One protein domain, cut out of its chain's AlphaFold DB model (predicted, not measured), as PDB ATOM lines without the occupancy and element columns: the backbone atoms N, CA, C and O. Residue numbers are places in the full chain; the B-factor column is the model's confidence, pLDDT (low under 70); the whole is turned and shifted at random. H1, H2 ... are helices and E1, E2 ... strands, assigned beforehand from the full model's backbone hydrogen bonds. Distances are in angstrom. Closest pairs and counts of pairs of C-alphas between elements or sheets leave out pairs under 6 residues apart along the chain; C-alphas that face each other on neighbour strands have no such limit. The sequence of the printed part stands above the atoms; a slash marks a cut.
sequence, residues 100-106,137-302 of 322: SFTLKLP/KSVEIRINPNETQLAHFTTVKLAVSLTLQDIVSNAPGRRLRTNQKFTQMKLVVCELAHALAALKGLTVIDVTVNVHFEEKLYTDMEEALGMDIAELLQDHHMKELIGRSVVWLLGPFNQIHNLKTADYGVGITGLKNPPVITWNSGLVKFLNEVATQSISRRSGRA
ATOM      1  N   SER A 100     -12.792 -22.599 -14.870       37.31
ATOM      2  CA  SER A 100     -11.441 -22.038 -14.756       37.31
ATOM      3  C   SER A 100     -10.447 -22.861 -15.581       37.31
ATOM      4  O   SER A 100     -10.250 -24.047 -15.312       37.31
ATOM      5  N   PHE A 101      -9.790 -22.242 -16.562       36.69
ATOM      6  CA  PHE A 101      -8.666 -22.866 -17.265       36.69
ATOM      7  C   PHE A 101      -7.363 -22.438 -16.617       36.69
ATOM      8  O   PHE A 101      -7.046 -21.255 -16.642       36.69
ATOM      9  N   THR A 102      -6.615 -23.394 -16.076       38.31
ATOM     10  CA  THR A 102      -5.283 -23.162 -15.522       38.31
ATOM     11  C   THR A 102      -4.235 -23.579 -16.544       38.31
ATOM     12  O   THR A 102      -3.957 -24.768 -16.711       38.31
ATOM     13  N   LEU A 103      -3.632 -22.609 -17.232       37.47
ATOM     14  CA  LEU A 103      -2.493 -22.871 -18.102       37.47
ATOM     15  C   LEU A 103      -1.211 -22.755 -17.275       37.47
ATOM     16  O   LEU A 103      -0.784 -21.652 -16.939       37.47
ATOM     17  N   LYS A 104      -0.607 -23.900 -16.942       36.47
ATOM     18  CA  LYS A 104       0.776 -23.960 -16.456       36.47
ATOM     19  C   LYS A 104       1.669 -24.089 -17.679       36.47
ATOM     20  O   LYS A 104       1.679 -25.144 -18.305       36.47
ATOM     21  N   LEU A 105       2.378 -23.022 -18.033       34.50
ATOM     22  CA  LEU A 105       3.353 -23.048 -19.124       34.50
ATOM     23  C   LEU A 105       4.706 -23.519 -18.571       34.50
ATOM     24  O   LEU A 105       5.405 -22.718 -17.943       34.50
ATOM     25  N   PRO A 106       5.114 -24.792 -18.760       31.70
ATOM     26  CA  PRO A 106       6.522 -25.128 -18.650       31.70
ATOM     27  C   PRO A 106       7.249 -24.447 -19.809       31.70
ATOM     28  O   PRO A 106       6.849 -24.582 -20.964       31.70
ATOM     29  N   LYS A 137      10.131 -23.305 -12.023       47.91
ATOM     30  CA  LYS A 137       9.349 -22.060 -12.273       47.91
ATOM     31  C   LYS A 137       8.157 -22.264 -13.226       47.91
ATOM     32  O   LYS A 137       8.318 -22.846 -14.298       47.91
ATOM     33  N   SER A 138       6.974 -21.753 -12.858       42.56
ATOM     34  CA  SER A 138       5.729 -21.841 -13.646       42.56
ATOM     35  C   SER A 138       4.959 -20.520 -13.658       42.56
ATOM     36  O   SER A 138       4.801 -19.901 -12.608       42.56
ATOM     37  N   VAL A 139       4.426 -20.131 -14.817       43.12
ATOM     38  CA  VAL A 139       3.414 -19.068 -14.942       43.12
ATOM     39  C   VAL A 139       2.045 -19.734 -14.931       43.12
ATOM     40  O   VAL A 139       1.831 -20.687 -15.685       43.12
ATOM     41  N   GLU A 140       1.146 -19.258 -14.071       46.84
ATOM     42  CA  GLU A 140      -0.232 -19.738 -13.992       46.84
ATOM     43  C   GLU A 140      -1.172 -18.669 -14.557       46.84
ATOM     44  O   GLU A 140      -1.302 -17.578 -13.996       46.84
ATOM     45  N   ILE A 141      -1.813 -18.976 -15.685       52.00
ATOM     46  CA  ILE A 141      -2.844 -18.118 -16.278       52.00
ATOM     47  C   ILE A 141      -4.192 -18.760 -15.983       52.00
ATOM     48  O   ILE A 141      -4.419 -19.903 -16.388       52.00
ATOM     49  N   ARG A 142      -5.074 -18.030 -15.289       48.41
ATOM     50  CA  ARG A 142      -6.462 -18.444 -15.052       48.41
ATOM     51  C   ARG A 142      -7.411 -17.586 -15.878       48.41
ATOM     52  O   ARG A 142      -7.511 -16.378 -15.667       48.41
ATOM     53  N   ILE A 143      -8.118 -18.220 -16.809       48.97
ATOM     54  CA  ILE A 143      -9.172 -17.576 -17.604       48.97
ATOM     55  C   ILE A 143     -10.511 -18.060 -17.064       48.97
ATOM     56  O   ILE A 143     -10.734 -19.271 -17.001       48.97
ATOM     57  N   ASN A 144     -11.375 -17.125 -16.659       46.78
ATOM     58  CA  ASN A 144     -12.713 -17.439 -16.173       46.78
ATOM     59  C   ASN A 144     -13.773 -17.021 -17.212       46.78
ATOM     60  O   ASN A 144     -14.019 -15.825 -17.375       46.78
ATOM     61  N   PRO A 145     -14.374 -17.965 -17.952       48.75
ATOM     62  CA  PRO A 145     -15.466 -17.689 -18.864       48.75
ATOM     63  C   PRO A 145     -16.782 -17.723 -18.080       48.75
ATOM     64  O   PRO A 145     -17.358 -18.791 -17.881       48.75
ATOM     65  N   ASN A 146     -17.269 -16.564 -17.639       44.78
ATOM     66  CA  ASN A 146     -18.624 -16.495 -17.099       44.78
ATOM     67  C   ASN A 146     -19.665 -16.399 -18.228       44.78
ATOM     68  O   ASN A 146     -19.578 -15.548 -19.109       44.78
ATOM     69  N   GLU A 147     -20.590 -17.357 -18.145       43.09
ATOM     70  CA  GLU A 147     -21.941 -17.533 -18.690       43.09
ATOM     71  C   GLU A 147     -22.370 -16.895 -20.028       43.09
ATOM     72  O   GLU A 147     -22.571 -15.695 -20.175       43.09
ATOM     73  N   THR A 148     -22.606 -17.832 -20.961       42.78
ATOM     74  CA  THR A 148     -23.636 -17.888 -22.015       42.78
ATOM     75  C   THR A 148     -23.691 -16.777 -23.074       42.78
ATOM     76  O   THR A 148     -24.237 -15.701 -22.887       42.78
ATOM     77  N   GLN A 149     -23.287 -17.197 -24.284       43.72
ATOM     78  CA  GLN A 149     -23.372 -16.544 -25.601       43.72
ATOM     79  C   GLN A 149     -22.188 -15.646 -25.969       43.72
ATOM     80  O   GLN A 149     -22.139 -14.480 -25.610       43.72
ATOM     81  N   LEU A 150     -21.256 -16.219 -26.749       48.62
ATOM     82  CA  LEU A 150     -20.224 -15.522 -27.541       48.62
ATOM     83  C   LEU A 150     -19.508 -14.358 -26.811       48.62
ATOM     84  O   LEU A 150     -19.126 -13.364 -27.427       48.62
ATOM     85  N   ALA A 151     -19.365 -14.468 -25.489       45.16
ATOM     86  CA  ALA A 151     -19.089 -13.336 -24.625       45.16
ATOM     87  C   ALA A 151     -17.595 -13.012 -24.607       45.16
ATOM     88  O   ALA A 151     -16.743 -13.870 -24.370       45.16
ATOM     89  N   HIS A 152     -17.303 -11.744 -24.873       55.44
ATOM     90  CA  HIS A 152     -16.006 -11.109 -24.712       55.44
ATOM     91  C   HIS A 152     -15.315 -11.569 -23.422       55.44
ATOM     92  O   HIS A 152     -15.920 -11.546 -22.353       55.44
ATOM     93  N   PHE A 153     -14.046 -11.971 -23.514       58.62
ATOM     94  CA  PHE A 153     -13.235 -12.270 -22.336       58.62
ATOM     95  C   PHE A 153     -13.188 -11.028 -21.448       58.62
ATOM     96  O   PHE A 153     -12.553 -10.040 -21.800       58.62
ATOM     97  N   THR A 154     -13.879 -11.056 -20.314       66.69
ATOM     98  CA  THR A 154     -13.955  -9.886 -19.438       66.69
ATOM     99  C   THR A 154     -12.773  -9.813 -18.494       66.69
ATOM    100  O   THR A 154     -12.317  -8.704 -18.250       66.69
ATOM    101  N   THR A 155     -12.258 -10.953 -18.010       75.75
ATOM    102  CA  THR A 155     -11.239 -10.992 -16.945       75.75
ATOM    103  C   THR A 155     -10.139 -12.020 -17.215       75.75
ATOM    104  O   THR A 155     -10.419 -13.199 -17.443       75.75
ATOM    105  N   VAL A 156      -8.878 -11.592 -17.116       79.38
ATOM    106  CA  VAL A 156      -7.694 -12.471 -17.136       79.38
ATOM    107  C   VAL A 156      -6.963 -12.352 -15.808       79.38
ATOM    108  O   VAL A 156      -6.642 -11.236 -15.406       79.38
ATOM    109  N   LYS A 157      -6.687 -13.492 -15.157       80.06
ATOM    110  CA  LYS A 157      -5.856 -13.565 -13.950       80.06
ATOM    111  C   LYS A 157      -4.459 -14.064 -14.285       80.06
ATOM    112  O   LYS A 157      -4.304 -15.202 -14.737       80.06
ATOM    113  N   LEU A 158      -3.456 -13.224 -14.053       81.94
ATOM    114  CA  LEU A 158      -2.052 -13.565 -14.272       81.94
ATOM    115  C   LEU A 158      -1.318 -13.665 -12.938       81.94
ATOM    116  O   LEU A 158      -1.254 -12.677 -12.216       81.94
ATOM    117  N   ALA A 159      -0.729 -14.828 -12.648       82.25
ATOM    118  CA  ALA A 159       0.156 -15.017 -11.505       82.25
ATOM    119  C   ALA A 159       1.625 -15.080 -11.955       82.25
ATOM    120  O   ALA A 159       2.018 -16.002 -12.678       82.25
ATOM    121  N   VAL A 160       2.444 -14.118 -11.522       83.62
ATOM    122  CA  VAL A 160       3.893 -14.084 -11.806       83.62
ATOM    123  C   VAL A 160       4.671 -14.366 -10.530       83.62
ATOM    124  O   VAL A 160       4.622 -13.552  -9.619       83.62
ATOM    125  N   SER A 161       5.403 -15.480 -10.472       82.50
ATOM    126  CA  SER A 161       6.217 -15.836  -9.303       82.50
ATOM    127  C   SER A 161       7.671 -15.369  -9.448       82.50
ATOM    128  O   SER A 161       8.390 -15.856 -10.320       82.50
ATOM    129  N   LEU A 162       8.111 -14.447  -8.594       84.00
ATOM    130  CA  LEU A 162       9.492 -13.953  -8.488       84.00
ATOM    131  C   LEU A 162      10.196 -14.569  -7.291       84.00
ATOM    132  O   LEU A 162       9.562 -14.667  -6.252       84.00
ATOM    133  N   THR A 163      11.486 -14.901  -7.380       86.12
ATOM    134  CA  THR A 163      12.260 -15.198  -6.162       86.12
ATOM    135  C   THR A 163      12.874 -13.929  -5.572       86.12
ATOM    136  O   THR A 163      13.177 -12.988  -6.307       86.12
ATOM    137  N   LEU A 164      13.124 -13.882  -4.257       78.56
ATOM    138  CA  LEU A 164      13.850 -12.752  -3.649       78.56
ATOM    139  C   LEU A 164      15.214 -12.529  -4.312       78.56
ATOM    140  O   LEU A 164      15.613 -11.392  -4.553       78.56
ATOM    141  N   GLN A 165      15.901 -13.608  -4.687       80.62
ATOM    142  CA  GLN A 165      17.154 -13.525  -5.428       80.62
ATOM    143  C   GLN A 165      16.984 -12.787  -6.766       80.62
ATOM    144  O   GLN A 165      17.855 -11.998  -7.143       80.62
ATOM    145  N   ASP A 166      15.864 -13.000  -7.469       78.69
ATOM    146  CA  ASP A 166      15.545 -12.285  -8.708       78.69
ATOM    147  C   ASP A 166      15.348 -10.772  -8.455       78.69
ATOM    148  O   ASP A 166      15.696  -9.963  -9.316       78.69
ATOM    149  N   ILE A 167      14.857 -10.375  -7.274       79.06
ATOM    150  CA  ILE A 167      14.644  -8.969  -6.876       79.06
ATOM    151  C   ILE A 167      15.950  -8.310  -6.416       79.06
ATOM    152  O   ILE A 167      16.350  -7.280  -6.959       79.06
ATOM    153  N   VAL A 168      16.654  -8.918  -5.457       76.06
ATOM    154  CA  VAL A 168      17.881  -8.368  -4.850       76.06
ATOM    155  C   VAL A 168      18.994  -8.210  -5.883       76.06
ATOM    156  O   VAL A 168      19.722  -7.218  -5.873       76.06
ATOM    157  N   SER A 169      19.080  -9.125  -6.855       72.19
ATOM    158  CA  SER A 169      20.044  -9.018  -7.959       72.19
ATOM    159  C   SER A 169      19.836  -7.778  -8.848       72.19
ATOM    160  O   SER A 169      20.682  -7.502  -9.696       72.19
ATOM    161  N   ASN A 170      18.732  -7.041  -8.679       60.94
ATOM    162  CA  ASN A 170      18.390  -5.831  -9.430       60.94
ATOM    163  C   ASN A 170      18.359  -4.552  -8.568       60.94
ATOM    164  O   ASN A 170      17.871  -3.524  -9.041       60.94
ATOM    165  N   ALA A 171      18.866  -4.581  -7.329       57.66
ATOM    166  CA  ALA A 171      18.865  -3.407  -6.458       57.66
ATOM    167  C   ALA A 171      19.691  -2.229  -7.038       57.66
ATOM    168  O   ALA A 171      20.791  -2.439  -7.566       57.66
ATOM    169  N   PRO A 172      19.181  -0.983  -6.957       42.97
ATOM    170  CA  PRO A 172      19.845   0.196  -7.506       42.97
ATOM    171  C   PRO A 172      21.143   0.499  -6.740       42.97
ATOM    172  O   PRO A 172      21.137   0.612  -5.521       42.97
ATOM    173  N   GLY A 173      22.266   0.619  -7.456       48.19
ATOM    174  CA  GLY A 173      23.585   0.938  -6.877       48.19
ATOM    175  C   GLY A 173      24.738   0.151  -7.502       48.19
ATOM    176  O   GLY A 173      25.858   0.645  -7.610       48.19
ATOM    177  N   ARG A 174      24.457  -1.036  -8.046       47.38
ATOM    178  CA  ARG A 174      25.316  -1.651  -9.065       47.38
ATOM    179  C   ARG A 174      24.800  -1.166 -10.413       47.38
ATOM    180  O   ARG A 174      23.602  -1.283 -10.662       47.38
ATOM    181  N   ARG A 175      25.662  -0.586 -11.269       41.25
ATOM    182  CA  ARG A 175      25.310  -0.269 -12.671       41.25
ATOM    183  C   ARG A 175      24.484  -1.434 -13.200       41.25
ATOM    184  O   ARG A 175      24.985  -2.554 -13.138       41.25
ATOM    185  N   LEU A 176      23.252  -1.153 -13.630       42.81
ATOM    186  CA  LEU A 176      22.263  -2.100 -14.148       42.81
ATOM    187  C   LEU A 176      22.878  -2.968 -15.260       42.81
ATOM    188  O   LEU A 176      22.587  -2.801 -16.439       42.81
ATOM    189  N   ARG A 177      23.701  -3.957 -14.908       45.97
ATOM    190  CA  ARG A 177      23.754  -5.209 -15.643       45.97
ATOM    191  C   ARG A 177      22.440  -5.862 -15.283       45.97
ATOM    192  O   ARG A 177      22.374  -6.640 -14.340       45.97
ATOM    193  N   THR A 178      21.385  -5.403 -15.958       53.38
ATOM    194  CA  THR A 178      20.034  -5.939 -15.845       53.38
ATOM    195  C   THR A 178      20.172  -7.441 -15.776       53.38
ATOM    196  O   THR A 178      20.739  -8.032 -16.703       53.38
ATOM    197  N   ASN A 179      19.741  -8.035 -14.664       70.69
ATOM    198  CA  ASN A 179      19.766  -9.475 -14.526       70.69
ATOM    199  C   ASN A 179      19.088 -10.041 -15.779       70.69
ATOM    200  O   ASN A 179      17.935  -9.708 -16.058       70.69
ATOM    201  N   GLN A 180      19.824 -10.830 -16.570       77.62
ATOM    202  CA  GLN A 180      19.342 -11.355 -17.849       77.62
ATOM    203  C   GLN A 180      17.981 -12.041 -17.674       77.62
ATOM    204  O   GLN A 180      17.115 -11.914 -18.537       77.62
ATOM    205  N   LYS A 181      17.754 -12.664 -16.508       74.06
ATOM    206  CA  LYS A 181      16.478 -13.274 -16.123       74.06
ATOM    207  C   LYS A 181      15.348 -12.253 -16.003       74.06
ATOM    208  O   LYS A 181      14.249 -12.505 -16.478       74.06
ATOM    209  N   PHE A 182      15.606 -11.091 -15.406       76.69
ATOM    210  CA  PHE A 182      14.606 -10.037 -15.232       76.69
ATOM    211  C   PHE A 182      14.238  -9.402 -16.579       76.69
ATOM    212  O   PHE A 182      13.059  -9.218 -16.878       76.69
ATOM    213  N   THR A 183      15.227  -9.178 -17.452       79.75
ATOM    214  CA  THR A 183      15.000  -8.753 -18.845       79.75
ATOM    215  C   THR A 183      14.184  -9.777 -19.628       79.75
ATOM    216  O   THR A 183      13.220  -9.402 -20.290       79.75
ATOM    217  N   GLN A 184      14.513 -11.067 -19.518       81.94
ATOM    218  CA  GLN A 184      13.737 -12.142 -20.141       81.94
ATOM    219  C   GLN A 184      12.300 -12.180 -19.617       81.94
ATOM    220  O   GLN A 184      11.366 -12.287 -20.406       81.94
ATOM    221  N   MET A 185      12.102 -12.030 -18.307       81.88
ATOM    222  CA  MET A 185      10.762 -12.037 -17.728       81.88
ATOM    223  C   MET A 185       9.933 -10.847 -18.211       81.88
ATOM    224  O   MET A 185       8.768 -11.012 -18.561       81.88
ATOM    225  N   LYS A 186      10.544  -9.664 -18.327       83.06
ATOM    226  CA  LYS A 186       9.889  -8.505 -18.936       83.06
ATOM    227  C   LYS A 186       9.519  -8.737 -20.392       83.06
ATOM    228  O   LYS A 186       8.444  -8.307 -20.786       83.06
ATOM    229  N   LEU A 187      10.358  -9.408 -21.180       82.56
ATOM    230  CA  LEU A 187      10.015  -9.751 -22.563       82.56
ATOM    231  C   LEU A 187       8.782 -10.658 -22.624       82.56
ATOM    232  O   LEU A 187       7.850 -10.339 -23.353       82.56
ATOM    233  N   VAL A 188       8.723 -11.702 -21.791       85.81
ATOM    234  CA  VAL A 188       7.545 -12.585 -21.698       85.81
ATOM    235  C   VAL A 188       6.298 -11.797 -21.292       85.81
ATOM    236  O   VAL A 188       5.234 -11.961 -21.886       85.81
ATOM    237  N   VAL A 189       6.424 -10.901 -20.311       83.62
ATOM    238  CA  VAL A 189       5.315 -10.041 -19.880       83.62
ATOM    239  C   VAL A 189       4.885  -9.075 -20.992       83.62
ATOM    240  O   VAL A 189       3.689  -8.879 -21.190       83.62
ATOM    241  N   CYS A 190       5.823  -8.510 -21.758       79.75
ATOM    242  CA  CYS A 190       5.524  -7.678 -22.925       79.75
ATOM    243  C   CYS A 190       4.772  -8.460 -24.008       79.75
ATOM    244  O   CYS A 190       3.781  -7.964 -24.536       79.75
ATOM    245  N   GLU A 191       5.229  -9.663 -24.356       84.00
ATOM    246  CA  GLU A 191       4.574 -10.510 -25.359       84.00
ATOM    247  C   GLU A 191       3.162 -10.896 -24.922       84.00
ATOM    248  O   GLU A 191       2.220 -10.786 -25.707       84.00
ATOM    249  N   LEU A 192       2.993 -11.253 -23.647       86.00
ATOM    250  CA  LEU A 192       1.685 -11.537 -23.078       86.00
ATOM    251  C   LEU A 192       0.778 -10.300 -23.102       86.00
ATOM    252  O   LEU A 192      -0.381 -10.404 -23.495       86.00
ATOM    253  N   ALA A 193       1.294  -9.127 -22.731       77.88
ATOM    254  CA  ALA A 193       0.540  -7.879 -22.784       77.88
ATOM    255  C   ALA A 193       0.098  -7.541 -24.218       77.88
ATOM    256  O   ALA A 193      -1.051  -7.152 -24.421       77.88
ATOM    257  N   HIS A 194       0.957  -7.748 -25.222       79.06
ATOM    258  CA  HIS A 194       0.593  -7.571 -26.631       79.06
ATOM    259  C   HIS A 194      -0.464  -8.578 -27.095       79.06
ATOM    260  O   HIS A 194      -1.428  -8.189 -27.755       79.06
ATOM    261  N   ALA A 195      -0.322  -9.855 -26.727       84.88
ATOM    262  CA  ALA A 195      -1.308 -10.883 -27.050       84.88
ATOM    263  C   ALA A 195      -2.678 -10.553 -26.439       84.88
ATOM    264  O   ALA A 195      -3.703 -10.652 -27.111       84.88
ATOM    265  N   LEU A 196      -2.691 -10.082 -25.190       83.00
ATOM    266  CA  LEU A 196      -3.901  -9.638 -24.504       83.00
ATOM    267  C   LEU A 196      -4.482  -8.355 -25.111       83.00
ATOM    268  O   LEU A 196      -5.697  -8.250 -25.240       83.00
ATOM    269  N   ALA A 197      -3.646  -7.413 -25.555       77.44
ATOM    270  CA  ALA A 197      -4.100  -6.211 -26.256       77.44
ATOM    271  C   ALA A 197      -4.793  -6.523 -27.591       77.44
ATOM    272  O   ALA A 197      -5.696  -5.792 -28.002       77.44
ATOM    273  N   ALA A 198      -4.385  -7.605 -28.258       82.25
ATOM    274  CA  ALA A 198      -5.003  -8.067 -29.496       82.25
ATOM    275  C   ALA A 198      -6.382  -8.723 -29.273       82.25
ATOM    276  O   ALA A 198      -7.179  -8.806 -30.213       82.25
ATOM    277  N   LEU A 199      -6.700  -9.159 -28.046       82.69
ATOM    278  CA  LEU A 199      -8.015  -9.707 -27.715       82.69
ATOM    279  C   LEU A 199      -9.062  -8.587 -27.677       82.69
ATOM    280  O   LEU A 199      -9.108  -7.758 -26.767       82.69
ATOM    281  N   LYS A 200      -9.958  -8.578 -28.668       80.12
ATOM    282  CA  LYS A 200     -11.100  -7.657 -28.682       80.12
ATOM    283  C   LYS A 200     -12.032  -7.951 -27.503       80.12
ATOM    284  O   LYS A 200     -12.544  -9.060 -27.369       80.12
ATOM    285  N   GLY A 201     -12.310  -6.925 -26.699       81.25
ATOM    286  CA  GLY A 201     -13.274  -6.988 -25.596       81.25
ATOM    287  C   GLY A 201     -12.676  -7.270 -24.216       81.25
ATOM    288  O   GLY A 201     -13.438  -7.341 -23.255       81.25
ATOM    289  N   LEU A 202     -11.347  -7.369 -24.096       82.44
ATOM    290  CA  LEU A 202     -10.688  -7.429 -22.794       82.44
ATOM    291  C   LEU A 202     -10.851  -6.092 -22.069       82.44
ATOM    292  O   LEU A 202     -10.295  -5.079 -22.487       82.44
ATOM    293  N   THR A 203     -11.656  -6.092 -21.009       78.81
ATOM    294  CA  THR A 203     -12.006  -4.876 -20.257       78.81
ATOM    295  C   THR A 203     -11.390  -4.847 -18.867       78.81
ATOM    296  O   THR A 203     -11.089  -3.755 -18.386       78.81
ATOM    297  N   VAL A 204     -11.153  -6.013 -18.259       80.12
ATOM    298  CA  VAL A 204     -10.561  -6.159 -16.927       80.12
ATOM    299  C   VAL A 204      -9.382  -7.126 -16.995       80.12
ATOM    300  O   VAL A 204      -9.460  -8.206 -17.583       80.12
ATOM    301  N   ILE A 205      -8.270  -6.752 -16.373       82.38
ATOM    302  CA  ILE A 205      -7.145  -7.655 -16.128       82.38
ATOM    303  C   ILE A 205      -6.803  -7.542 -14.647       82.38
ATOM    304  O   ILE A 205      -6.634  -6.445 -14.123       82.38
ATOM    305  N   ASP A 206      -6.688  -8.693 -14.003       78.81
ATOM    306  CA  ASP A 206      -6.245  -8.831 -12.623       78.81
ATOM    307  C   ASP A 206      -4.862  -9.495 -12.662       78.81
ATOM    308  O   ASP A 206      -4.711 -10.664 -13.029       78.81
ATOM    309  N   VAL A 207      -3.812  -8.721 -12.389       81.62
ATOM    310  CA  VAL A 207      -2.440  -9.236 -12.372       81.62
ATOM    311  C   VAL A 207      -1.967  -9.323 -10.935       81.62
ATOM    312  O   VAL A 207      -1.758  -8.318 -10.260       81.62
ATOM    313  N   THR A 208      -1.718 -10.543 -10.478       81.25
ATOM    314  CA  THR A 208      -1.099 -10.806  -9.184       81.25
ATOM    315  C   THR A 208       0.369 -11.178  -9.388       81.25
ATOM    316  O   THR A 208       0.702 -12.194  -9.998       81.25
ATOM    317  N   VAL A 209       1.288 -10.376  -8.863       83.19
ATOM    318  CA  VAL A 209       2.707 -10.736  -8.792       83.19
ATOM    319  C   VAL A 209       2.958 -11.369  -7.431       83.19
ATOM    320  O   VAL A 209       2.861 -10.719  -6.398       83.19
ATOM    321  N   ASN A 210       3.277 -12.655  -7.420       83.75
ATOM    322  CA  ASN A 210       3.679 -13.359  -6.217       83.75
ATOM    323  C   ASN A 210       5.197 -13.279  -6.079       83.75
ATOM    324  O   ASN A 210       5.940 -13.784  -6.911       83.75
ATOM    325  N   VAL A 211       5.692 -12.676  -5.012       84.62
ATOM    326  CA  VAL A 211       7.091 -12.824  -4.627       84.62
ATOM    327  C   VAL A 211       7.179 -14.078  -3.768       84.62
ATOM    328  O   VAL A 211       6.721 -14.126  -2.628       84.62
ATOM    329  N   HIS A 212       7.681 -15.144  -4.368       85.12
ATOM    330  CA  HIS A 212       8.052 -16.353  -3.669       85.12
ATOM    331  C   HIS A 212       9.409 -16.156  -3.011       85.12
ATOM    332  O   HIS A 212      10.320 -15.583  -3.607       85.12
ATOM    333  N   PHE A 213       9.592 -16.672  -1.807       79.81
ATOM    334  CA  PHE A 213      10.937 -16.841  -1.312       79.81
ATOM    335  C   PHE A 213      11.179 -18.257  -0.823       79.81
ATOM    336  O   PHE A 213      10.322 -18.899  -0.213       79.81
ATOM    337  N   GLU A 214      12.344 -18.750  -1.225       81.94
ATOM    338  CA  GLU A 214      12.773 -20.115  -1.005       81.94
ATOM    339  C   GLU A 214      13.254 -20.255   0.431       81.94
ATOM    340  O   GLU A 214      14.055 -19.445   0.896       81.94
ATOM    341  N   GLU A 215      12.806 -21.320   1.098       79.56
ATOM    342  CA  GLU A 215      13.035 -21.511   2.530       79.56
ATOM    343  C   GLU A 215      14.519 -21.420   2.913       79.56
ATOM    344  O   GLU A 215      14.900 -20.783   3.889       79.56
ATOM    345  N   LYS A 216      15.368 -21.992   2.055       80.94
ATOM    346  CA  LYS A 216      16.815 -22.043   2.239       80.94
ATOM    347  C   LYS A 216      17.485 -20.666   2.206       80.94
ATOM    348  O   LYS A 216      18.434 -20.435   2.941       80.94
ATOM    349  N   LEU A 217      16.991 -19.755   1.367       75.38
ATOM    350  CA  LEU A 217      17.527 -18.396   1.267       75.38
ATOM    351  C   LEU A 217      17.177 -17.556   2.500       75.38
ATOM    352  O   LEU A 217      17.918 -16.627   2.806       75.38
ATOM    353  N   TYR A 218      16.088 -17.878   3.212       78.00
ATOM    354  CA  TYR A 218      15.741 -17.175   4.448       78.00
ATOM    355  C   TYR A 218      16.773 -17.420   5.527       78.00
ATOM    356  O   TYR A 218      17.295 -16.460   6.072       78.00
ATOM    357  N   THR A 219      17.093 -18.686   5.799       81.25
ATOM    358  CA  THR A 219      17.998 -19.037   6.896       81.25
ATOM    359  C   THR A 219      19.360 -18.382   6.704       81.25
ATOM    360  O   THR A 219      19.873 -17.759   7.628       81.25
ATOM    361  N   ASP A 220      19.883 -18.418   5.476       83.38
ATOM    362  CA  ASP A 220      21.159 -17.788   5.140       83.38
ATOM    363  C   ASP A 220      21.107 -16.253   5.304       83.38
ATOM    364  O   ASP A 220      22.085 -15.636   5.722       83.38
ATOM    365  N   MET A 221      19.978 -15.609   4.977       77.56
ATOM    366  CA  MET A 221      19.821 -14.154   5.105       77.56
ATOM    367  C   MET A 221      19.565 -13.697   6.541       77.56
ATOM    368  O   MET A 221      20.122 -12.678   6.943       77.56
ATOM    369  N   GLU A 222      18.752 -14.424   7.306       86.50
ATOM    370  CA  GLU A 222      18.501 -14.147   8.722       86.50
ATOM    371  C   GLU A 222      19.788 -14.305   9.532       86.50
ATOM    372  O   GLU A 222      20.108 -13.443  10.349       86.50
ATOM    373  N   GLU A 223      20.582 -15.342   9.248       89.00
ATOM    374  CA  GLU A 223      21.897 -15.536   9.862       89.00
ATOM    375  C   GLU A 223      22.881 -14.425   9.463       89.00
ATOM    376  O   GLU A 223      23.586 -13.886  10.315       89.00
ATOM    377  N   ALA A 224      22.910 -14.034   8.183       85.62
ATOM    378  CA  ALA A 224      23.835 -13.012   7.696       85.62
ATOM    379  C   ALA A 224      23.494 -11.588   8.165       85.62
ATOM    380  O   ALA A 224      24.399 -10.782   8.385       85.62
ATOM    381  N   LEU A 225      22.206 -11.251   8.266       83.06
ATOM    382  CA  LEU A 225      21.739  -9.909   8.625       83.06
ATOM    383  C   LEU A 225      21.420  -9.772  10.116       83.06
ATOM    384  O   LEU A 225      21.336  -8.648  10.604       83.06
ATOM    385  N   GLY A 226      21.238 -10.883  10.835       91.44
ATOM    386  CA  GLY A 226      20.798 -10.877  12.229       91.44
ATOM    387  C   GLY A 226      19.400 -10.280  12.421       91.44
ATOM    388  O   GLY A 226      19.107  -9.774  13.501       91.44
ATOM    389  N   MET A 227      18.565 -10.291  11.377       86.81
ATOM    390  CA  MET A 227      17.205  -9.742  11.377       86.81
ATOM    391  C   MET A 227      16.215 -10.798  10.894       86.81
ATOM    392  O   MET A 227      16.524 -11.540   9.963       86.81
ATOM    393  N   ASP A 228      15.022 -10.821  11.489       89.31
ATOM    394  CA  ASP A 228      13.899 -11.643  11.023       89.31
ATOM    395  C   ASP A 228      13.481 -11.185   9.613       89.31
ATOM    396  O   ASP A 228      13.369  -9.984   9.335       89.31
ATOM    397  N   ILE A 229      13.226 -12.129   8.704       84.06
ATOM    398  CA  ILE A 229      12.716 -11.828   7.362       84.06
ATOM    399  C   ILE A 229      11.428 -10.996   7.416       84.06
ATOM    400  O   ILE A 229      11.195 -10.157   6.543       84.06
ATOM    401  N   ALA A 230      10.592 -11.195   8.439       86.25
ATOM    402  CA  ALA A 230       9.393 -10.399   8.638       86.25
ATOM    403  C   ALA A 230       9.748  -8.926   8.873       86.25
ATOM    404  O   ALA A 230       9.119  -8.060   8.267       86.25
ATOM    405  N   GLU A 231      10.779  -8.632   9.666       88.75
ATOM    406  CA  GLU A 231      11.276  -7.270   9.889       88.75
ATOM    407  C   GLU A 231      11.917  -6.694   8.622       88.75
ATOM    408  O   GLU A 231      11.602  -5.567   8.236       88.75
ATOM    409  N   LEU A 232      12.720  -7.489   7.903       86.25
ATOM    410  CA  LEU A 232      13.312  -7.075   6.625       86.25
ATOM    411  C   LEU A 232      12.242  -6.734   5.582       86.25
ATOM    412  O   LEU A 232      12.404  -5.811   4.794       86.25
ATOM    413  N   LEU A 233      11.129  -7.461   5.562       86.38
ATOM    414  CA  LEU A 233      10.014  -7.166   4.668       86.38
ATOM    415  C   LEU A 233       9.173  -5.974   5.119       86.38
ATOM    416  O   LEU A 233       8.458  -5.388   4.302       86.38
ATOM    417  N   GLN A 234       9.246  -5.606   6.397       86.19
ATOM    418  CA  GLN A 234       8.666  -4.365   6.888       86.19
ATOM    419  C   GLN A 234       9.552  -3.150   6.600       86.19
ATOM    420  O   GLN A 234       9.001  -2.044   6.529       86.19
ATOM    421  N   ASP A 235      10.852  -3.356   6.363       88.44
ATOM    422  CA  ASP A 235      11.802  -2.311   5.993       88.44
ATOM    423  C   ASP A 235      11.334  -1.519   4.763       88.44
ATOM    424  O   ASP A 235      10.847  -2.057   3.758       88.44
ATOM    425  N   HIS A 236      11.483  -0.200   4.858       86.06
ATOM    426  CA  HIS A 236      11.009   0.723   3.838       86.06
ATOM    427  C   HIS A 236      11.738   0.523   2.505       86.06
ATOM    428  O   HIS A 236      11.089   0.487   1.456       86.06
ATOM    429  N   HIS A 237      13.059   0.321   2.527       85.00
ATOM    430  CA  HIS A 237      13.838   0.137   1.305       85.00
ATOM    431  C   HIS A 237      13.512  -1.190   0.627       85.00
ATOM    432  O   HIS A 237      13.441  -1.249  -0.601       85.00
ATOM    433  N   MET A 238      13.269  -2.253   1.397       85.50
ATOM    434  CA  MET A 238      12.872  -3.539   0.823       85.50
ATOM    435  C   MET A 238      11.495  -3.451   0.152       85.50
ATOM    436  O   MET A 238      11.326  -3.919  -0.979       85.50
ATOM    437  N   LYS A 239      10.522  -2.786   0.789       86.38
ATOM    438  CA  LYS A 239       9.206  -2.509   0.185       86.38
ATOM    439  C   LYS A 239       9.327  -1.679  -1.087       86.38
ATOM    440  O   LYS A 239       8.689  -2.006  -2.089       86.38
ATOM    441  N   GLU A 240      10.149  -0.633  -1.064       85.94
ATOM    442  CA  GLU A 240      10.393   0.213  -2.229       85.94
ATOM    443  C   GLU A 240      11.041  -0.581  -3.370       85.94
ATOM    444  O   GLU A 240      10.611  -0.483  -4.521       85.94
ATOM    445  N   LEU A 241      12.034  -1.415  -3.059       85.56
ATOM    446  CA  LEU A 241      12.712  -2.257  -4.036       85.56
ATOM    447  C   LEU A 241      11.738  -3.241  -4.696       85.56
ATOM    448  O   LEU A 241      11.686  -3.309  -5.926       85.56
ATOM    449  N   ILE A 242      10.925  -3.949  -3.902       86.25
ATOM    450  CA  ILE A 242       9.881  -4.844  -4.427       86.25
ATOM    451  C   ILE A 242       8.901  -4.045  -5.291       86.25
ATOM    452  O   ILE A 242       8.604  -4.450  -6.415       86.25
ATOM    453  N   GLY A 243       8.453  -2.882  -4.811       86.38
ATOM    454  CA  GLY A 243       7.557  -1.989  -5.541       86.38
ATOM    455  C   GLY A 243       8.111  -1.590  -6.908       86.38
ATOM    456  O   GLY A 243       7.447  -1.782  -7.927       86.38
ATOM    457  N   ARG A 244       9.357  -1.111  -6.968       85.94
ATOM    458  CA  ARG A 244      10.036  -0.732  -8.218       85.94
ATOM    459  C   ARG A 244      10.172  -1.916  -9.176       85.94
ATOM    460  O   ARG A 244       9.922  -1.763 -10.374       85.94
ATOM    461  N   SER A 245      10.527  -3.097  -8.669       84.81
ATOM    462  CA  SER A 245      10.609  -4.321  -9.470       84.81
ATOM    463  C   SER A 245       9.256  -4.705 -10.070       84.81
ATOM    464  O   SER A 245       9.175  -5.002 -11.263       84.81
ATOM    465  N   VAL A 246       8.187  -4.642  -9.275       85.19
ATOM    466  CA  VAL A 246       6.817  -4.933  -9.716       85.19
ATOM    467  C   VAL A 246       6.362  -3.931 -10.779       85.19
ATOM    468  O   VAL A 246       5.922  -4.347 -11.849       85.19
ATOM    469  N   VAL A 247       6.550  -2.622 -10.566       85.38
ATOM    470  CA  VAL A 247       6.233  -1.585 -11.571       85.38
ATOM    471  C   VAL A 247       6.955  -1.847 -12.881       85.38
ATOM    472  O   VAL A 247       6.364  -1.767 -13.958       85.38
ATOM    473  N   TRP A 248       8.251  -2.141 -12.806       87.31
ATOM    474  CA  TRP A 248       9.060  -2.334 -13.999       87.31
ATOM    475  C   TRP A 248       8.599  -3.542 -14.820       87.31
ATOM    476  O   TRP A 248       8.618  -3.482 -16.054       87.31
ATOM    477  N   LEU A 249       8.164  -4.608 -14.144       85.75
ATOM    478  CA  LEU A 249       7.601  -5.795 -14.780       85.75
ATOM    479  C   LEU A 249       6.221  -5.539 -15.367       85.75
ATOM    480  O   LEU A 249       5.941  -6.030 -16.453       85.75
ATOM    481  N   LEU A 250       5.377  -4.773 -14.677       86.00
ATOM    482  CA  LEU A 250       3.982  -4.556 -15.062       86.00
ATOM    483  C   LEU A 250       3.776  -3.385 -16.025       86.00
ATOM    484  O   LEU A 250       2.733  -3.298 -16.669       86.00
ATOM    485  N   GLY A 251       4.786  -2.532 -16.204       87.94
ATOM    486  CA  GLY A 251       4.770  -1.418 -17.151       87.94
ATOM    487  C   GLY A 251       4.265  -1.743 -18.571       87.94
ATOM    488  O   GLY A 251       3.634  -0.871 -19.173       87.94
ATOM    489  N   PRO A 252       4.476  -2.951 -19.137       87.81
ATOM    490  CA  PRO A 252       3.893  -3.331 -20.423       87.81
ATOM    491  C   PRO A 252       2.358  -3.401 -20.423       87.81
ATOM    492  O   PRO A 252       1.749  -2.994 -21.408       87.81
ATOM    493  N   PHE A 253       1.706  -3.823 -19.332       82.25
ATOM    494  CA  PHE A 253       0.236  -3.881 -19.258       82.25
ATOM    495  C   PHE A 253      -0.408  -2.497 -19.318       82.25
ATOM    496  O   PHE A 253      -1.490  -2.345 -19.880       82.25
ATOM    497  N   ASN A 254       0.300  -1.462 -18.859       78.69
ATOM    498  CA  ASN A 254      -0.166  -0.085 -18.998       78.69
ATOM    499  C   ASN A 254      -0.311   0.323 -20.473       78.69
ATOM    500  O   ASN A 254      -0.924   1.345 -20.766       78.69
ATOM    501  N   GLN A 255       0.303  -0.388 -21.428       81.50
ATOM    502  CA  GLN A 255       0.228  -0.085 -22.867       81.50
ATOM    503  C   GLN A 255      -1.048  -0.625 -23.534       81.50
ATOM    504  O   GLN A 255      -1.315  -0.294 -24.686       81.50
ATOM    505  N   ILE A 256      -1.870  -1.397 -22.819       81.44
ATOM    506  CA  ILE A 256      -3.112  -1.960 -23.353       81.44
ATOM    507  C   ILE A 256      -4.204  -0.879 -23.380       81.44
ATOM    508  O   ILE A 256      -4.797  -0.545 -22.361       81.44
ATOM    509  N   HIS A 257      -4.489  -0.334 -24.564       76.69
ATOM    510  CA  HIS A 257      -5.412   0.798 -24.743       76.69
ATOM    511  C   HIS A 257      -6.880   0.517 -24.383       76.69
ATOM    512  O   HIS A 257      -7.624   1.455 -24.115       76.69
ATOM    513  N   ASN A 258      -7.302  -0.750 -24.381       78.00
ATOM    514  CA  ASN A 258      -8.700  -1.140 -24.154       78.00
ATOM    515  C   ASN A 258      -9.005  -1.521 -22.695       78.00
ATOM    516  O   ASN A 258     -10.144  -1.864 -22.374       78.00
ATOM    517  N   LEU A 259      -7.999  -1.472 -21.820       78.94
ATOM    518  CA  LEU A 259      -8.125  -1.894 -20.435       78.94
ATOM    519  C   LEU A 259      -8.854  -0.818 -19.619       78.94
ATOM    520  O   LEU A 259      -8.364   0.304 -19.505       78.94
ATOM    521  N   LYS A 260     -10.031  -1.144 -19.070       80.62
ATOM    522  CA  LYS A 260     -10.810  -0.215 -18.233       80.62
ATOM    523  C   LYS A 260     -10.314  -0.215 -16.795       80.62
ATOM    524  O   LYS A 260     -10.214   0.844 -16.186       80.62
ATOM    525  N   THR A 261     -10.027  -1.400 -16.267       79.94
ATOM    526  CA  THR A 261      -9.526  -1.593 -14.908       79.94
ATOM    527  C   THR A 261      -8.374  -2.587 -14.926       79.94
ATOM    528  O   THR A 261      -8.427  -3.620 -15.601       79.94
ATOM    529  N   ALA A 262      -7.315  -2.237 -14.205       77.75
ATOM    530  CA  ALA A 262      -6.148  -3.073 -13.997       77.75
ATOM    531  C   ALA A 262      -5.914  -3.151 -12.492       77.75
ATOM    532  O   ALA A 262      -5.517  -2.157 -11.884       77.75
ATOM    533  N   ASP A 263      -6.198  -4.309 -11.909       80.25
ATOM    534  CA  ASP A 263      -5.946  -4.539 -10.493       80.25
ATOM    535  C   ASP A 263      -4.597  -5.236 -10.353       80.25
ATOM    536  O   ASP A 263      -4.316  -6.239 -11.016       80.25
ATOM    537  N   TYR A 264      -3.736  -4.659  -9.517       81.50
ATOM    538  CA  TYR A 264      -2.392  -5.158  -9.274       81.50
ATOM    539  C   TYR A 264      -2.276  -5.622  -7.827       81.50
ATOM    540  O   TYR A 264      -2.346  -4.818  -6.898       81.50
ATOM    541  N   GLY A 265      -2.086  -6.925  -7.638       79.88
ATOM    542  CA  GLY A 265      -1.827  -7.528  -6.334       79.88
ATOM    543  C   GLY A 265      -0.361  -7.917  -6.191       79.88
ATOM    544  O   GLY A 265       0.226  -8.450  -7.132       79.88
ATOM    545  N   VAL A 266       0.228  -7.700  -5.013       82.31
ATOM    546  CA  VAL A 266       1.530  -8.286  -4.668       82.31
ATOM    547  C   VAL A 266       1.350  -9.238  -3.495       82.31
ATOM    548  O   VAL A 266       1.063  -8.803  -2.379       82.31
ATOM    549  N   GLY A 267       1.494 -10.533  -3.765       85.62
ATOM    550  CA  GLY A 267       1.443 -11.591  -2.759       85.62
ATOM    551  C   GLY A 267       2.843 -12.013  -2.334       85.62
ATOM    552  O   GLY A 267       3.755 -12.035  -3.155       85.62
ATOM    553  N   ILE A 268       3.023 -12.383  -1.067       82.69
ATOM    554  CA  ILE A 268       4.244 -13.046  -0.595       82.69
ATOM    555  C   ILE A 268       3.927 -14.495  -0.274       82.69
ATOM    556  O   ILE A 268       2.961 -14.790   0.427       82.69
ATOM    557  N   THR A 269       4.734 -15.405  -0.809       84.19
ATOM    558  CA  THR A 269       4.551 -16.850  -0.641       84.19
ATOM    559  C   THR A 269       5.857 -17.519  -0.227       84.19
ATOM    560  O   THR A 269       6.935 -16.978  -0.454       84.19
ATOM    561  N   GLY A 270       5.766 -18.718   0.352       80.69
ATOM    562  CA  GLY A 270       6.938 -19.492   0.784       80.69
ATOM    563  C   GLY A 270       7.356 -19.257   2.237       80.69
ATOM    564  O   GLY A 270       8.229 -19.959   2.728       80.69
ATOM    565  N   LEU A 271       6.705 -18.333   2.946       79.00
ATOM    566  CA  LEU A 271       6.845 -18.185   4.394       79.00
ATOM    567  C   LEU A 271       5.832 -19.081   5.109       79.00
ATOM    568  O   LEU A 271       4.668 -19.136   4.712       79.00
ATOM    569  N   LYS A 272       6.260 -19.754   6.185       81.06
ATOM    570  CA  LYS A 272       5.379 -20.586   7.024       81.06
ATOM    571  C   LYS A 272       4.223 -19.769   7.611       81.06
ATOM    572  O   LYS A 272       3.105 -20.263   7.686       81.06
ATOM    573  N   ASN A 273       4.507 -18.514   7.957       78.62
ATOM    574  CA  ASN A 273       3.544 -17.499   8.365       78.62
ATOM    575  C   ASN A 273       3.850 -16.222   7.567       78.62
ATOM    576  O   ASN A 273       4.661 -15.415   8.022       78.62
ATOM    577  N   PRO A 274       3.295 -16.050   6.353       73.88
ATOM    578  CA  PRO A 274       3.579 -14.859   5.566       73.88
ATOM    579  C   PRO A 274       3.074 -13.632   6.334       73.88
ATOM    580  O   PRO A 274       1.905 -13.616   6.733       73.88
ATOM    581  N   PRO A 275       3.920 -12.611   6.568       71.94
ATOM    582  CA  PRO A 275       3.454 -11.387   7.182       71.94
ATOM    583  C   PRO A 275       2.383 -10.798   6.271       71.94
ATOM    584  O   PRO A 275       2.536 -10.755   5.045       71.94
ATOM    585  N   VAL A 276       1.288 -10.334   6.872       65.88
ATOM    586  CA  VAL A 276       0.337  -9.487   6.157       65.88
ATOM    587  C   VAL A 276       1.073  -8.185   5.886       65.88
ATOM    588  O   VAL A 276       1.130  -7.294   6.732       65.88
ATOM    589  N   ILE A 277       1.703  -8.094   4.717       64.44
ATOM    590  CA  ILE A 277       2.270  -6.833   4.271       64.44
ATOM    591  C   ILE A 277       1.096  -5.975   3.854       64.44
ATOM    592  O   ILE A 277       0.571  -6.075   2.745       64.44
ATOM    593  N   THR A 278       0.676  -5.119   4.775       55.69
ATOM    594  CA  THR A 278      -0.077  -3.935   4.408       55.69
ATOM    595  C   THR A 278       0.869  -3.075   3.594       55.69
ATOM    596  O   THR A 278       1.724  -2.368   4.127       55.69
ATOM    597  N   TRP A 279       0.760  -3.182   2.275       64.44
ATOM    598  CA  TRP A 279       1.311  -2.174   1.392       64.44
ATOM    599  C   TRP A 279       0.644  -0.870   1.798       64.44
ATOM    600  O   TRP A 279      -0.567  -0.719   1.624       64.44
ATOM    601  N   ASN A 280       1.405   0.023   2.437       51.56
ATOM    602  CA  ASN A 280       0.872   1.305   2.879       51.56
ATOM    603  C   ASN A 280       0.132   1.942   1.698       51.56
ATOM    604  O   ASN A 280       0.550   1.785   0.545       51.56
ATOM    605  N   SER A 281      -0.930   2.702   1.970       53.53
ATOM    606  CA  SER A 281      -1.616   3.478   0.931       53.53
ATOM    607  C   SER A 281      -0.633   4.289   0.083       53.53
ATOM    608  O   SER A 281      -0.915   4.532  -1.081       53.53
ATOM    609  N   GLY A 282       0.530   4.648   0.641       51.84
ATOM    610  CA  GLY A 282       1.670   5.237  -0.058       51.84
ATOM    611  C   GLY A 282       2.247   4.386  -1.193       51.84
ATOM    612  O   GLY A 282       2.456   4.937  -2.262       51.84
ATOM    613  N   LEU A 283       2.437   3.063  -1.049       58.41
ATOM    614  CA  LEU A 283       2.906   2.240  -2.173       58.41
ATOM    615  C   LEU A 283       1.814   2.105  -3.232       58.41
ATOM    616  O   LEU A 283       2.092   2.278  -4.406       58.41
ATOM    617  N   VAL A 284       0.564   1.846  -2.847       61.03
ATOM    618  CA  VAL A 284      -0.538   1.770  -3.822       61.03
ATOM    619  C   VAL A 284      -0.700   3.107  -4.557       61.03
ATOM    620  O   VAL A 284      -0.833   3.123  -5.777       61.03
ATOM    621  N   LYS A 285      -0.604   4.235  -3.841       63.41
ATOM    622  CA  LYS A 285      -0.545   5.578  -4.431       63.41
ATOM    623  C   LYS A 285       0.674   5.744  -5.329       63.41
ATOM    624  O   LYS A 285       0.494   6.215  -6.436       63.41
ATOM    625  N   PHE A 286       1.860   5.304  -4.921       61.50
ATOM    626  CA  PHE A 286       3.081   5.363  -5.724       61.50
ATOM    627  C   PHE A 286       2.960   4.533  -7.006       61.50
ATOM    628  O   PHE A 286       3.253   5.030  -8.086       61.50
ATOM    629  N   LEU A 287       2.466   3.296  -6.925       65.06
ATOM    630  CA  LEU A 287       2.186   2.449  -8.084       65.06
ATOM    631  C   LEU A 287       1.187   3.141  -9.020       65.06
ATOM    632  O   LEU A 287       1.425   3.215 -10.227       65.06
ATOM    633  N   ASN A 288       0.116   3.713  -8.461       64.00
ATOM    634  CA  ASN A 288      -0.890   4.465  -9.209       64.00
ATOM    635  C   ASN A 288      -0.340   5.762  -9.801       64.00
ATOM    636  O   ASN A 288      -0.715   6.128 -10.909       64.00
ATOM    637  N   GLU A 289       0.551   6.461  -9.113       63.84
ATOM    638  CA  GLU A 289       1.117   7.733  -9.539       63.84
ATOM    639  C   GLU A 289       2.198   7.521 -10.592       63.84
ATOM    640  O   GLU A 289       2.187   8.200 -11.613       63.84
ATOM    641  N   VAL A 290       3.037   6.494 -10.458       58.91
ATOM    642  CA  VAL A 290       3.954   6.064 -11.518       58.91
ATOM    643  C   VAL A 290       3.169   5.592 -12.747       58.91
ATOM    644  O   VAL A 290       3.504   5.969 -13.877       58.91
ATOM    645  N   ALA A 291       2.080   4.837 -12.559       58.66
ATOM    646  CA  ALA A 291       1.175   4.482 -13.650       58.66
ATOM    647  C   ALA A 291       0.545   5.739 -14.288       58.66
ATOM    648  O   ALA A 291       0.587   5.892 -15.510       58.66
ATOM    649  N   THR A 292       0.064   6.693 -13.491       62.28
ATOM    650  CA  THR A 292      -0.589   7.932 -13.951       62.28
ATOM    651  C   THR A 292       0.386   8.876 -14.649       62.28
ATOM    652  O   THR A 292       0.068   9.409 -15.709       62.28
ATOM    653  N   GLN A 293       1.605   9.043 -14.143       60.22
ATOM    654  CA  GLN A 293       2.667   9.812 -14.791       60.22
ATOM    655  C   GLN A 293       3.066   9.171 -16.125       60.22
ATOM    656  O   GLN A 293       3.292   9.879 -17.112       60.22
ATOM    657  N   SER A 294       3.081   7.834 -16.203       53.00
ATOM    658  CA  SER A 294       3.300   7.130 -17.468       53.00
ATOM    659  C   SER A 294       2.184   7.405 -18.488       53.00
ATOM    660  O   SER A 294       2.479   7.579 -19.671       53.00
ATOM    661  N   ILE A 295       0.926   7.529 -18.040       52.41
ATOM    662  CA  ILE A 295      -0.236   7.901 -18.866       52.41
ATOM    663  C   ILE A 295      -0.185   9.389 -19.256       52.41
ATOM    664  O   ILE A 295      -0.377   9.729 -20.422       52.41
ATOM    665  N   SER A 296       0.146  10.287 -18.327       56.66
ATOM    666  CA  SER A 296       0.241  11.734 -18.562       56.66
ATOM    667  C   SER A 296       1.310  12.071 -19.609       56.66
ATOM    668  O   SER A 296       1.039  12.812 -20.561       56.66
ATOM    669  N   ARG A 297       2.475  11.402 -19.548       55.84
ATOM    670  CA  ARG A 297       3.525  11.481 -20.581       55.84
ATOM    671  C   ARG A 297       3.022  11.084 -21.982       55.84
ATOM    672  O   ARG A 297       3.547  11.598 -22.972       55.84
ATOM    673  N   ARG A 298       1.989  10.231 -22.099       53.22
ATOM    674  CA  ARG A 298       1.343   9.902 -23.392       53.22
ATOM    675  C   ARG A 298       0.493  11.048 -23.917       53.22
ATOM    676  O   ARG A 298       0.568  11.358 -25.103       53.22
ATOM    677  N   SER A 299      -0.276  11.695 -23.044       54.00
ATOM    678  CA  SER A 299      -1.136  12.819 -23.435       54.00
ATOM    679  C   SER A 299      -0.326  14.021 -23.938       54.00
ATOM    680  O   SER A 299      -0.725  14.673 -24.903       54.00
ATOM    681  N   GLY A 300       0.854  14.260 -23.350       55.22
ATOM    682  CA  GLY A 300       1.762  15.333 -23.760       55.22
ATOM    683  C   GLY A 300       2.418  15.088 -25.121       55.22
ATOM    684  O   GLY A 300       2.450  15.991 -25.955       55.22
ATOM    685  N   ARG A 301       2.882  13.857 -25.393       55.28
ATOM    686  CA  ARG A 301       3.486  13.509 -26.696       55.28
ATOM    687  C   ARG A 301       2.478  13.512 -27.845       55.28
ATOM    688  O   ARG A 301       2.829  13.937 -28.939       55.28
ATOM    689  N   ALA A 302       1.234  13.097 -27.603       52.22
ATOM    690  CA  ALA A 302       0.189  13.098 -28.630       52.22
ATOM    691  C   ALA A 302      -0.241  14.513 -29.068       52.22
ATOM    692  O   ALA A 302      -0.753  14.679 -30.169       52.22
TER     693      ALA A 302
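What this domain is: This is residues 100 to 106 and 137 to 302 of the 322 residues of the protein "Mitogen-activated protein kinase" of Venturia nashicola (UniProt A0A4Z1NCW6). A twisted five-stranded sheet has H2 and H5 over one face, two layers in all, while its other face has no named helix over it. H3 and H4 sit beyond one end of the strands, and H6 packs on H5, its residues 296 to 302 sticking out. The 173 printed residues include five named strands and six named helices, in the order E1 E2 E3 H1 H2 E4 H3 H4 H5 E5 H6; the class is mixed. The mixed sheet runs E1 E2 E3 E4 E5. The whole is compact, with a radius of gyration of the C-alphas of 17.5 A and spans of 57 by 41 by 32 A.

Where its parts are: E1 is residues 101 to 105, from C-alpha 101 at (-8.666, -22.866, -17.265). E2 is 139 to 143, E3 155 to 163 with 26.2 A, H1 164 to 168, and H2 180 to 198 with 27.2 A. E4 is 204 to 212 with 25.0 A, H3 215 to 225, H4 229 to 234, H5 236 to 250 with 20.8 A, and E5 261 to 269 with 25.2 A. H6, 281 to 302 and 31.1 A long, ends at C-alpha 302, (0.189, 13.098, -28.630).

How they stand to each other: E1 and E2 are antiparallel, with N 103 and O 141 at 2.9 A. E2 and E3 form an antiparallel hairpin, with N 142 and O 157 at 3.0 A. E3 and E4 are parallel, with N 210 and O 160 at 2.7 A, and E4 and E5 are parallel, with N 209 and O 265 at 2.8 A. E3, H1 H2, E4 is a strand-helix-strand unit, two parallel neighbour strands with helices between, its crossover right-handed; E4, H3 H4 H5, E5 is another. H5 lies over E4 at a height over the sheet of 9.4 A, slantwise at 47 degrees on the local plane. H5, the hub, touches H2 at a steep tilt of 48 degrees, closest at the C-alphas of Lys 186 and Leu 249, 5.5 A. It touches H6 at a steep tilt of 39 degrees, closest at C-alphas 247 and 287, 6.7 A. H1 only grazes the sheet and only just touches H5, with 3 pairs of C-alphas within 8 A, the closest 167 and 245, 6.7 A. H3 only just touches H4, also with 3 pairs, the closest 222 and 229, 6.4 A. Every O i to N i+4 pair is within hydrogen-bond range in H1, H2, H4 and H5; H3 has 5 of 7 and H6 17 of 18.

The domain as a whole: The C-alphas of Gln 149 and Gly 226 are farthest apart, 58.4 A. Residues 107 to 136 are not printed; C-alphas 106 and 137 are 7.6 A apart across the cut. The links E2 to E3, H1 to H2 and E5 to H6 are long. The mean pLDDT of the printed part is 71.3, and 61 residues are under 70: 100 to 106, 137 to 154, 170 to 178 and 276 to 302.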